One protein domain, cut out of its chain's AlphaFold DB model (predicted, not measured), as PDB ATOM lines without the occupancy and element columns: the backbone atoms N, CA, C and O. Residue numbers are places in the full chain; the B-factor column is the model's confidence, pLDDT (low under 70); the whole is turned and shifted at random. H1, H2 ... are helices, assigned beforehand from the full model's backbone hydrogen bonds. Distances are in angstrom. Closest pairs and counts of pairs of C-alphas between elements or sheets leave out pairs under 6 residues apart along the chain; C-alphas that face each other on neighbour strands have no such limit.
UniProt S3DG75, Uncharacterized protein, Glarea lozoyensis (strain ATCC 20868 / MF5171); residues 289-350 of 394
ATOM      1  N   SER A 289      14.829 -79.120   8.606       75.81
ATOM      2  CA  SER A 289      16.086 -78.631   9.201       75.81
ATOM      3  C   SER A 289      16.797 -77.599   8.313       75.81
ATOM      4  O   SER A 289      17.272 -76.556   8.779       75.81
ATOM      5  N   SER A 290      16.816 -77.835   7.000       75.75
ATOM      6  CA  SER A 290      17.395 -76.901   6.025       75.75
ATOM      7  C   SER A 290      16.611 -75.586   5.946       75.75
ATOM      8  O   SER A 290      17.204 -74.504   5.866       75.75
ATOM      9  N   ARG A 291      15.279 -75.649   6.048       64.19
ATOM     10  CA  ARG A 291      14.401 -74.472   6.047       64.19
ATOM     11  C   ARG A 291      14.554 -73.638   7.319       64.19
ATOM     12  O   ARG A 291      14.603 -72.410   7.233       64.19
ATOM     13  N   GLU A 292      14.695 -74.265   8.485       73.50
ATOM     14  CA  GLU A 292      14.970 -73.551   9.738       73.50
ATOM     15  C   GLU A 292      16.321 -72.833   9.721       73.50
ATOM     16  O   GLU A 292      16.415 -71.673  10.139       73.50
ATOM     17  N   LYS A 293      17.367 -73.486   9.198       86.56
ATOM     18  CA  LYS A 293      18.687 -72.862   9.006       86.56
ATOM     19  C   LYS A 293      18.587 -71.645   8.087       86.56
ATOM     20  O   LYS A 293      19.109 -70.582   8.429       86.56
ATOM     21  N   TRP A 294      17.848 -71.759   6.981       89.31
ATOM     22  CA  TRP A 294      17.601 -70.640   6.072       89.31
ATOM     23  C   TRP A 294      16.857 -69.482   6.757       89.31
ATOM     24  O   TRP A 294      17.260 -68.328   6.621       89.31
ATOM     25  N   TYR A 295      15.825 -69.760   7.563       69.62
ATOM     26  CA  TYR A 295      15.108 -68.721   8.313       69.62
ATOM     27  C   TYR A 295      15.990 -68.018   9.350       69.62
ATOM     28  O   TYR A 295      15.931 -66.790   9.466       69.62
ATOM     29  N   LYS A 296      16.827 -68.763  10.083       85.44
ATOM     30  CA  LYS A 296      17.794 -68.188  11.033       85.44
ATOM     31  C   LYS A 296      18.801 -67.288  10.313       85.44
ATOM     32  O   LYS A 296      19.048 -66.168  10.768       85.44
ATOM     33  N   GLN A 297      19.307 -67.723   9.158       89.00
ATOM     34  CA  GLN A 297      20.200 -66.924   8.317       89.00
ATOM     35  C   GLN A 297      19.512 -65.646   7.819       89.00
ATOM     36  O   GLN A 297      20.032 -64.546   8.001       89.00
ATOM     37  N   TYR A 298      18.293 -65.762   7.295       84.75
ATOM     38  CA  TYR A 298      17.510 -64.622   6.822       84.75
ATOM     39  C   TYR A 298      17.243 -63.588   7.931       84.75
ATOM     40  O   TYR A 298      17.372 -62.379   7.715       84.75
ATOM     41  N   GLN A 299      16.906 -64.037   9.145       80.56
ATOM     42  CA  GLN A 299      16.737 -63.144  10.295       80.56
ATOM     43  C   GLN A 299      18.053 -62.455  10.689       80.56
ATOM     44  O   GLN A 299      18.047 -61.258  11.003       80.56
ATOM     45  N   SER A 300      19.174 -63.181  10.637       90.50
ATOM     46  CA  SER A 300      20.514 -62.632  10.871       90.50
ATOM     47  C   SER A 300      20.849 -61.529   9.863       90.50
ATOM     48  O   SER A 300      21.210 -60.415  10.257       90.50
ATOM     49  N   ASP A 301      20.605 -61.767   8.574       86.69
ATOM     50  CA  ASP A 301      20.870 -60.802   7.506       86.69
ATOM     51  C   ASP A 301      19.990 -59.550   7.626       86.69
ATOM     52  O   ASP A 301      20.475 -58.422   7.495       86.69
ATOM     53  N   GLN A 302      18.711 -59.710   7.982       79.94
ATOM     54  CA  GLN A 302      17.818 -58.583   8.279       79.94
ATOM     55  C   GLN A 302      18.320 -57.743   9.461       79.94
ATOM     56  O   GLN A 302      18.228 -56.509   9.445       79.94
ATOM     57  N   ASN A 303      18.864 -58.380  10.497       88.06
ATOM     58  CA  ASN A 303      19.438 -57.677  11.640       88.06
ATOM     59  C   ASN A 303      20.750 -56.971  11.273       88.06
ATOM     60  O   ASN A 303      20.930 -55.811  11.655       88.06
ATOM     61  N   LYS A 304      21.608 -57.599  10.463       91.31
ATOM     62  CA  LYS A 304      22.840 -57.000   9.926       91.31
ATOM     63  C   LYS A 304      22.539 -55.760   9.081       91.31
ATOM     64  O   LYS A 304      23.124 -54.703   9.311       91.31
ATOM     65  N   GLN A 305      21.551 -55.831   8.189       85.12
ATOM     66  CA  GLN A 305      21.090 -54.687   7.390       85.12
ATOM     67  C   GLN A 305      20.571 -53.536   8.266       85.12
ATOM     68  O   GLN A 305      20.915 -52.370   8.054       85.12
ATOM     69  N   LYS A 306      19.795 -53.840   9.318       87.06
ATOM     70  CA  LYS A 306      19.346 -52.825  10.290       87.06
ATOM     71  C   LYS A 306      20.515 -52.179  11.035       87.06
ATOM     72  O   LYS A 306      20.470 -50.971  11.278       87.06
ATOM     73  N   GLN A 307      21.540 -52.946  11.409       89.88
ATOM     74  CA  GLN A 307      22.743 -52.417  12.060       89.88
ATOM     75  C   GLN A 307      23.531 -51.498  11.122       89.88
ATOM     76  O   GLN A 307      23.852 -50.378  11.518       89.88
ATOM     77  N   LEU A 308      23.739 -51.904   9.865       90.81
ATOM     78  CA  LEU A 308      24.387 -51.076   8.842       90.81
ATOM     79  C   LEU A 308      23.629 -49.764   8.608       90.81
ATOM     80  O   LEU A 308      24.224 -48.688   8.605       90.81
ATOM     81  N   HIS A 309      22.299 -49.821   8.502       89.25
ATOM     82  CA  HIS A 309      21.475 -48.622   8.351       89.25
ATOM     83  C   HIS A 309      21.573 -47.688   9.573       89.25
ATOM     84  O   HIS A 309      21.649 -46.465   9.427       89.25
ATOM     85  N   ARG A 310      21.592 -48.241  10.796       89.56
ATOM     86  CA  ARG A 310      21.809 -47.456  12.026       89.56
ATOM     87  C   ARG A 310      23.192 -46.801  12.035       89.56
ATOM     88  O   ARG A 310      23.267 -45.612  12.337       89.56
ATOM     89  N   ALA A 311      24.241 -47.531  11.661       90.81
ATOM     90  CA  ALA A 311      25.603 -47.009  11.571       90.81
ATOM     91  C   ALA A 311      25.701 -45.860  10.556       90.81
ATOM     92  O   ALA A 311      26.142 -44.770  10.909       90.81
ATOM     93  N   LYS A 312      25.158 -46.042   9.343       94.44
ATOM     94  CA  LYS A 312      25.129 -45.004   8.300       94.44
ATOM     95  C   LYS A 312      24.391 -43.738   8.751       94.44
ATOM     96  O   LYS A 312      24.808 -42.625   8.444       94.44
ATOM     97  N   LYS A 313      23.315 -43.883   9.532       93.06
ATOM     98  CA  LYS A 313      22.580 -42.741  10.104       93.06
ATOM     99  C   LYS A 313      23.389 -41.994  11.173       93.06
ATOM    100  O   LYS A 313      23.263 -40.777  11.279       93.06
ATOM    101  N   VAL A 314      24.191 -42.701  11.971       90.81
ATOM    102  CA  VAL A 314      25.104 -42.083  12.948       90.81
ATOM    103  C   VAL A 314      26.233 -41.338  12.233       90.81
ATOM    104  O   VAL A 314      26.516 -40.204  12.601       90.81
ATOM    105  N   GLU A 315      26.815 -41.928  11.190       90.69
ATOM    106  CA  GLU A 315      27.825 -41.297  10.323       90.69
ATOM    107  C   GLU A 315      27.302 -39.997   9.691       90.69
ATOM    108  O   GLU A 315      27.910 -38.943   9.850       90.69
ATOM    109  N   LEU A 316      26.113 -40.030   9.074       91.00
ATOM    110  CA  LEU A 316      25.470 -38.840   8.503       91.00
ATOM    111  C   LEU A 316      25.234 -37.741   9.548       91.00
ATOM    112  O   LEU A 316      25.481 -36.567   9.282       91.00
ATOM    113  N   LYS A 317      24.800 -38.110  10.761       88.12
ATOM    114  CA  LYS A 317      24.656 -37.146  11.864       88.12
ATOM    115  C   LYS A 317      26.000 -36.552  12.286       88.12
ATOM    116  O   LYS A 317      26.068 -35.349  12.508       88.12
ATOM    117  N   LYS A 318      27.058 -37.369  12.381       84.62
ATOM    118  CA  LYS A 318      28.430 -36.914  12.670       84.62
ATOM    119  C   LYS A 318      28.950 -35.944  11.612       84.62
ATOM    120  O   LYS A 318      29.575 -34.947  11.971       84.62
ATOM    121  N   ALA A 319      28.671 -36.214  10.339       83.50
ATOM    122  CA  ALA A 319      29.051 -35.342   9.234       83.50
ATOM    123  C   ALA A 319      28.338 -33.979   9.307       83.50
ATOM    124  O   ALA A 319      28.991 -32.953   9.132       83.50
ATOM    125  N   ALA A 320      27.044 -33.971   9.653       84.00
ATOM    126  CA  ALA A 320      26.202 -32.772   9.720       84.00
ATOM    127  C   ALA A 320      26.424 -31.868  10.954       84.00
ATOM    128  O   ALA A 320      25.875 -30.771  11.010       84.00
ATOM    129  N   LEU A 321      27.192 -32.307  11.959       85.31
ATOM    130  CA  LEU A 321      27.480 -31.507  13.156       85.31
ATOM    131  C   LEU A 321      28.448 -30.353  12.835       85.31
ATOM    132  O   LEU A 321      29.493 -30.563  12.205       85.31
ATOM    133  N   SER A 322      28.134 -29.150  13.327       84.31
ATOM    134  CA  SER A 322      29.012 -27.979  13.195       84.31
ATOM    135  C   SER A 322      30.326 -28.171  13.976       84.31
ATOM    136  O   SER A 322      30.372 -28.980  14.914       84.31
ATOM    137  N   PRO A 323      31.415 -27.450  13.638       84.81
ATOM    138  CA  PRO A 323      32.702 -27.568  14.335       84.81
ATOM    139  C   PRO A 323      32.588 -27.391  15.859       84.81
ATOM    140  O   PRO A 323      33.162 -28.171  16.621       84.81
ATOM    141  N   THR A 324      31.757 -26.446  16.308       83.50
ATOM    142  CA  THR A 324      31.494 -26.170  17.729       83.50
ATOM    143  C   THR A 324      30.812 -27.352  18.428       83.50
ATOM    144  O   THR A 324      31.197 -27.747  19.529       83.50
ATOM    145  N   GLN A 325      29.842 -27.995  17.769       81.81
ATOM    146  CA  GLN A 325      29.150 -29.168  18.315       81.81
ATOM    147  C   GLN A 325      30.040 -30.422  18.322       81.81
ATOM    148  O   GLN A 325      29.962 -31.231  19.249       81.81
ATOM    149  N   LYS A 326      30.939 -30.565  17.336       80.06
ATOM    150  CA  LYS A 326      31.956 -31.630  17.312       80.06
ATOM    151  C   LYS A 326      32.907 -31.531  18.510       80.06
ATOM    152  O   LYS A 326      33.264 -32.565  19.077       80.06
ATOM    153  N   GLY A 327      33.274 -30.317  18.928       86.31
ATOM    154  CA  GLY A 327      34.074 -30.079  20.137       86.31
ATOM    155  C   GLY A 327      33.380 -30.566  21.413       86.31
ATOM    156  O   GLY A 327      33.968 -31.318  22.194       86.31
ATOM    157  N   LEU A 328      32.097 -30.226  21.583       89.56
ATOM    158  CA  LEU A 328      31.307 -30.646  22.745       89.56
ATOM    159  C   LEU A 328      31.135 -32.175  22.815       89.56
ATOM    160  O   LEU A 328      31.275 -32.774  23.882       89.56
ATOM    161  N   GLU A 329      30.871 -32.828  21.681       85.75
ATOM    162  CA  GLU A 329      30.756 -34.290  21.621       85.75
ATOM    163  C   GLU A 329      32.093 -34.994  21.915       85.75
ATOM    164  O   GLU A 329      32.106 -36.019  22.602       85.75
ATOM    165  N   ARG A 330      33.237 -34.425  21.501       87.44
ATOM    166  CA  ARG A 330      34.569 -34.937  21.879       87.44
ATOM    167  C   ARG A 330      34.808 -34.858  23.387       87.44
ATOM    168  O   ARG A 330      35.263 -35.839  23.972       87.44
ATOM    169  N   GLN A 331      34.448 -33.747  24.033       91.38
ATOM    170  CA  GLN A 331      34.572 -33.616  25.490       91.38
ATOM    171  C   GLN A 331      33.682 -34.617  26.238       91.38
ATOM    172  O   GLN A 331      34.131 -35.259  27.191       91.38
ATOM    173  N   LYS A 332      32.435 -34.811  25.792       92.88
ATOM    174  CA  LYS A 332      31.545 -35.835  26.364       92.88
ATOM    175  C   LYS A 332      32.121 -37.241  26.195       92.88
ATOM    176  O   LYS A 332      32.073 -38.031  27.138       92.88
ATOM    177  N   ALA A 333      32.689 -37.547  25.028       88.56
ATOM    178  CA  ALA A 333      33.315 -38.837  24.760       88.56
ATOM    179  C   ALA A 333      34.543 -39.091  25.653       88.56
ATOM    180  O   ALA A 333      34.698 -40.203  26.158       88.56
ATOM    181  N   LEU A 334      35.376 -38.074  25.900       93.44
ATOM    182  CA  LEU A 334      36.513 -38.166  26.826       93.44
ATOM    183  C   LEU A 334      36.049 -38.431  28.265       93.44
ATOM    184  O   LEU A 334      36.460 -39.427  28.857       93.44
ATOM    185  N   LYS A 335      35.086 -37.652  28.777       94.62
ATOM    186  CA  LYS A 335      34.502 -37.886  30.113       94.62
ATOM    187  C   LYS A 335      33.869 -39.276  30.239       94.62
ATOM    188  O   LYS A 335      33.937 -39.910  31.292       94.62
ATOM    189  N   ALA A 336      33.239 -39.778  29.175       92.31
ATOM    190  CA  ALA A 336      32.677 -41.125  29.156       92.31
ATOM    191  C   ALA A 336      33.766 -42.213  29.203       92.31
ATOM    192  O   ALA A 336      33.606 -43.194  29.935       92.31
ATOM    193  N   LYS A 337      34.879 -42.034  28.477       93.94
ATOM    194  CA  LYS A 337      36.043 -42.936  28.534       93.94
ATOM    195  C   LYS A 337      36.673 -42.954  29.926       93.94
ATOM    196  O   LYS A 337      36.875 -44.038  30.465       93.94
ATOM    197  N   GLU A 338      36.874 -41.794  30.547       95.19
ATOM    198  CA  GLU A 338      37.383 -41.695  31.923       95.19
ATOM    199  C   GLU A 338      36.474 -42.418  32.924       95.19
ATOM    200  O   GLU A 338      36.944 -43.180  33.768       95.19
ATOM    201  N   ARG A 339      35.148 -42.250  32.808       93.31
ATOM    202  CA  ARG A 339      34.179 -42.977  33.646       93.31
ATOM    203  C   ARG A 339      34.268 -44.492  33.449       93.31
ATOM    204  O   ARG A 339      34.177 -45.236  34.424       93.31
ATOM    205  N   MET A 340      34.431 -44.955  32.210       92.94
ATOM    206  CA  MET A 340      34.608 -46.380  31.906       92.94
ATOM    207  C   MET A 340      35.923 -46.924  32.469       92.94
ATOM    208  O   MET A 340      35.929 -48.015  33.039       92.94
ATOM    209  N   GLN A 341      37.009 -46.158  32.377       93.75
ATOM    210  CA  GLN A 341      38.306 -46.530  32.930       93.75
ATOM    211  C   GLN A 341      38.259 -46.617  34.460       93.75
ATOM    212  O   GLN A 341      38.615 -47.657  35.010       93.75
ATOM    213  N   LYS A 342      37.671 -45.623  35.138       93.94
ATOM    214  CA  LYS A 342      37.437 -45.666  36.593       93.94
ATOM    215  C   LYS A 342      36.608 -46.882  37.013       93.94
ATOM    216  O   LYS A 342      36.914 -47.522  38.015       93.94
ATOM    217  N   LYS A 343      35.578 -47.253  36.239       92.69
ATOM    218  CA  LYS A 343      34.790 -48.473  36.497       92.69
ATOM    219  C   LYS A 343      35.616 -49.750  36.336       92.69
ATOM    220  O   LYS A 343      35.465 -50.673  37.136       92.69
ATOM    221  N   LEU A 344      36.467 -49.828  35.313       93.25
ATOM    222  CA  LEU A 344      37.354 -50.974  35.102       93.25
ATOM    223  C   LEU A 344      38.403 -51.087  36.212       93.25
ATOM    224  O   LEU A 344      38.626 -52.186  36.712       93.25
ATOM    225  N   GLU A 345      38.991 -49.972  36.637       94.00
ATOM    226  CA  GLU A 345      39.930 -49.913  37.760       94.00
ATOM    227  C   GLU A 345      39.261 -50.306  39.077       94.00
ATOM    228  O   GLU A 345      39.779 -51.164  39.786       94.00
ATOM    229  N   ALA A 346      38.061 -49.792  39.366       88.56
ATOM    230  CA  ALA A 346      37.283 -50.203  40.534       88.56
ATOM    231  C   ALA A 346      36.969 -51.709  40.511       88.56
ATOM    232  O   ALA A 346      37.072 -52.387  41.533       88.56
ATOM    233  N   LYS A 347      36.649 -52.270  39.337       91.25
ATOM    234  CA  LYS A 347      36.423 -53.713  39.173       91.25
ATOM    235  C   LYS A 347      37.707 -54.527  39.365       91.25
ATOM    236  O   LYS A 347      37.642 -55.607  39.947       91.25
ATOM    237  N   LYS A 348      38.858 -54.035  38.888       92.19
ATOM    238  CA  LYS A 348      40.172 -54.656  39.129       92.19
ATOM    239  C   LYS A 348      40.509 -54.644  40.623       92.19
ATOM    240  O   LYS A 348      40.746 -55.716  41.168       92.19
ATOM    241  N   ARG A 349      40.383 -53.489  41.288       86.19
ATOM    242  CA  ARG A 349      40.568 -53.341  42.744       86.19
ATOM    243  C   ARG A 349      39.646 -54.268  43.536       86.19
ATOM    244  O   ARG A 349      40.096 -54.944  44.449       86.19
ATOM    245  N   GLY A 350      38.374 -54.375  43.146       83.75
ATOM    246  CA  GLY A 350      37.425 -55.291  43.786       83.75
ATOM    247  C   GLY A 350      37.803 -56.770  43.631       83.75
ATOM    248  O   GLY A 350      37.644 -57.547  44.569       83.75
TER     249      GLY A 350
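This is residues 289 to 350 of the 394 residues of an uncharacterized protein of Glarea lozoyensis (strain ATCC 20868 / MF5171) (UniProt S3DG75). Two long helices, H1 and then H2, meet near their ends as a wide-open V, with a tight link at the corner. Both arms stick out from it, residues 289 to 317 of H1 and 330 to 350 of H2 standing free. The printed part has 62 residues, with two named helices and no named strand, and its class is all helix. It is extended, with a radius of gyration of the C-alphas of 19.4 A, and flat, spanning 50 by 42 by 6 A.

H1, residues 289 to 320, begins at C-alpha 289 (16.086, -78.631, 9.201) and is 47.0 A long from first to last C-alpha. H2, residues 323 to 350, is 40.7 A long and ends at C-alpha 350 (37.425, -55.291, 43.786).

H1 and H2 are close but not clearly touching; their closest C-alphas, those of Lys 318 and Lys 326, are 7.9 A apart. Their lines stand at a steep tilt of 54 degrees, and they run opposite ways. In H1 and H2 every O i to N i+4 pair is within hydrogen-bond range.

The two C-alphas farthest apart, those of Ser 289 and Thr 324, are 55.3 A apart. The printed part has no cut. The mean pLDDT of the printed part is 87.4, and residues 291 and 295 are under 70.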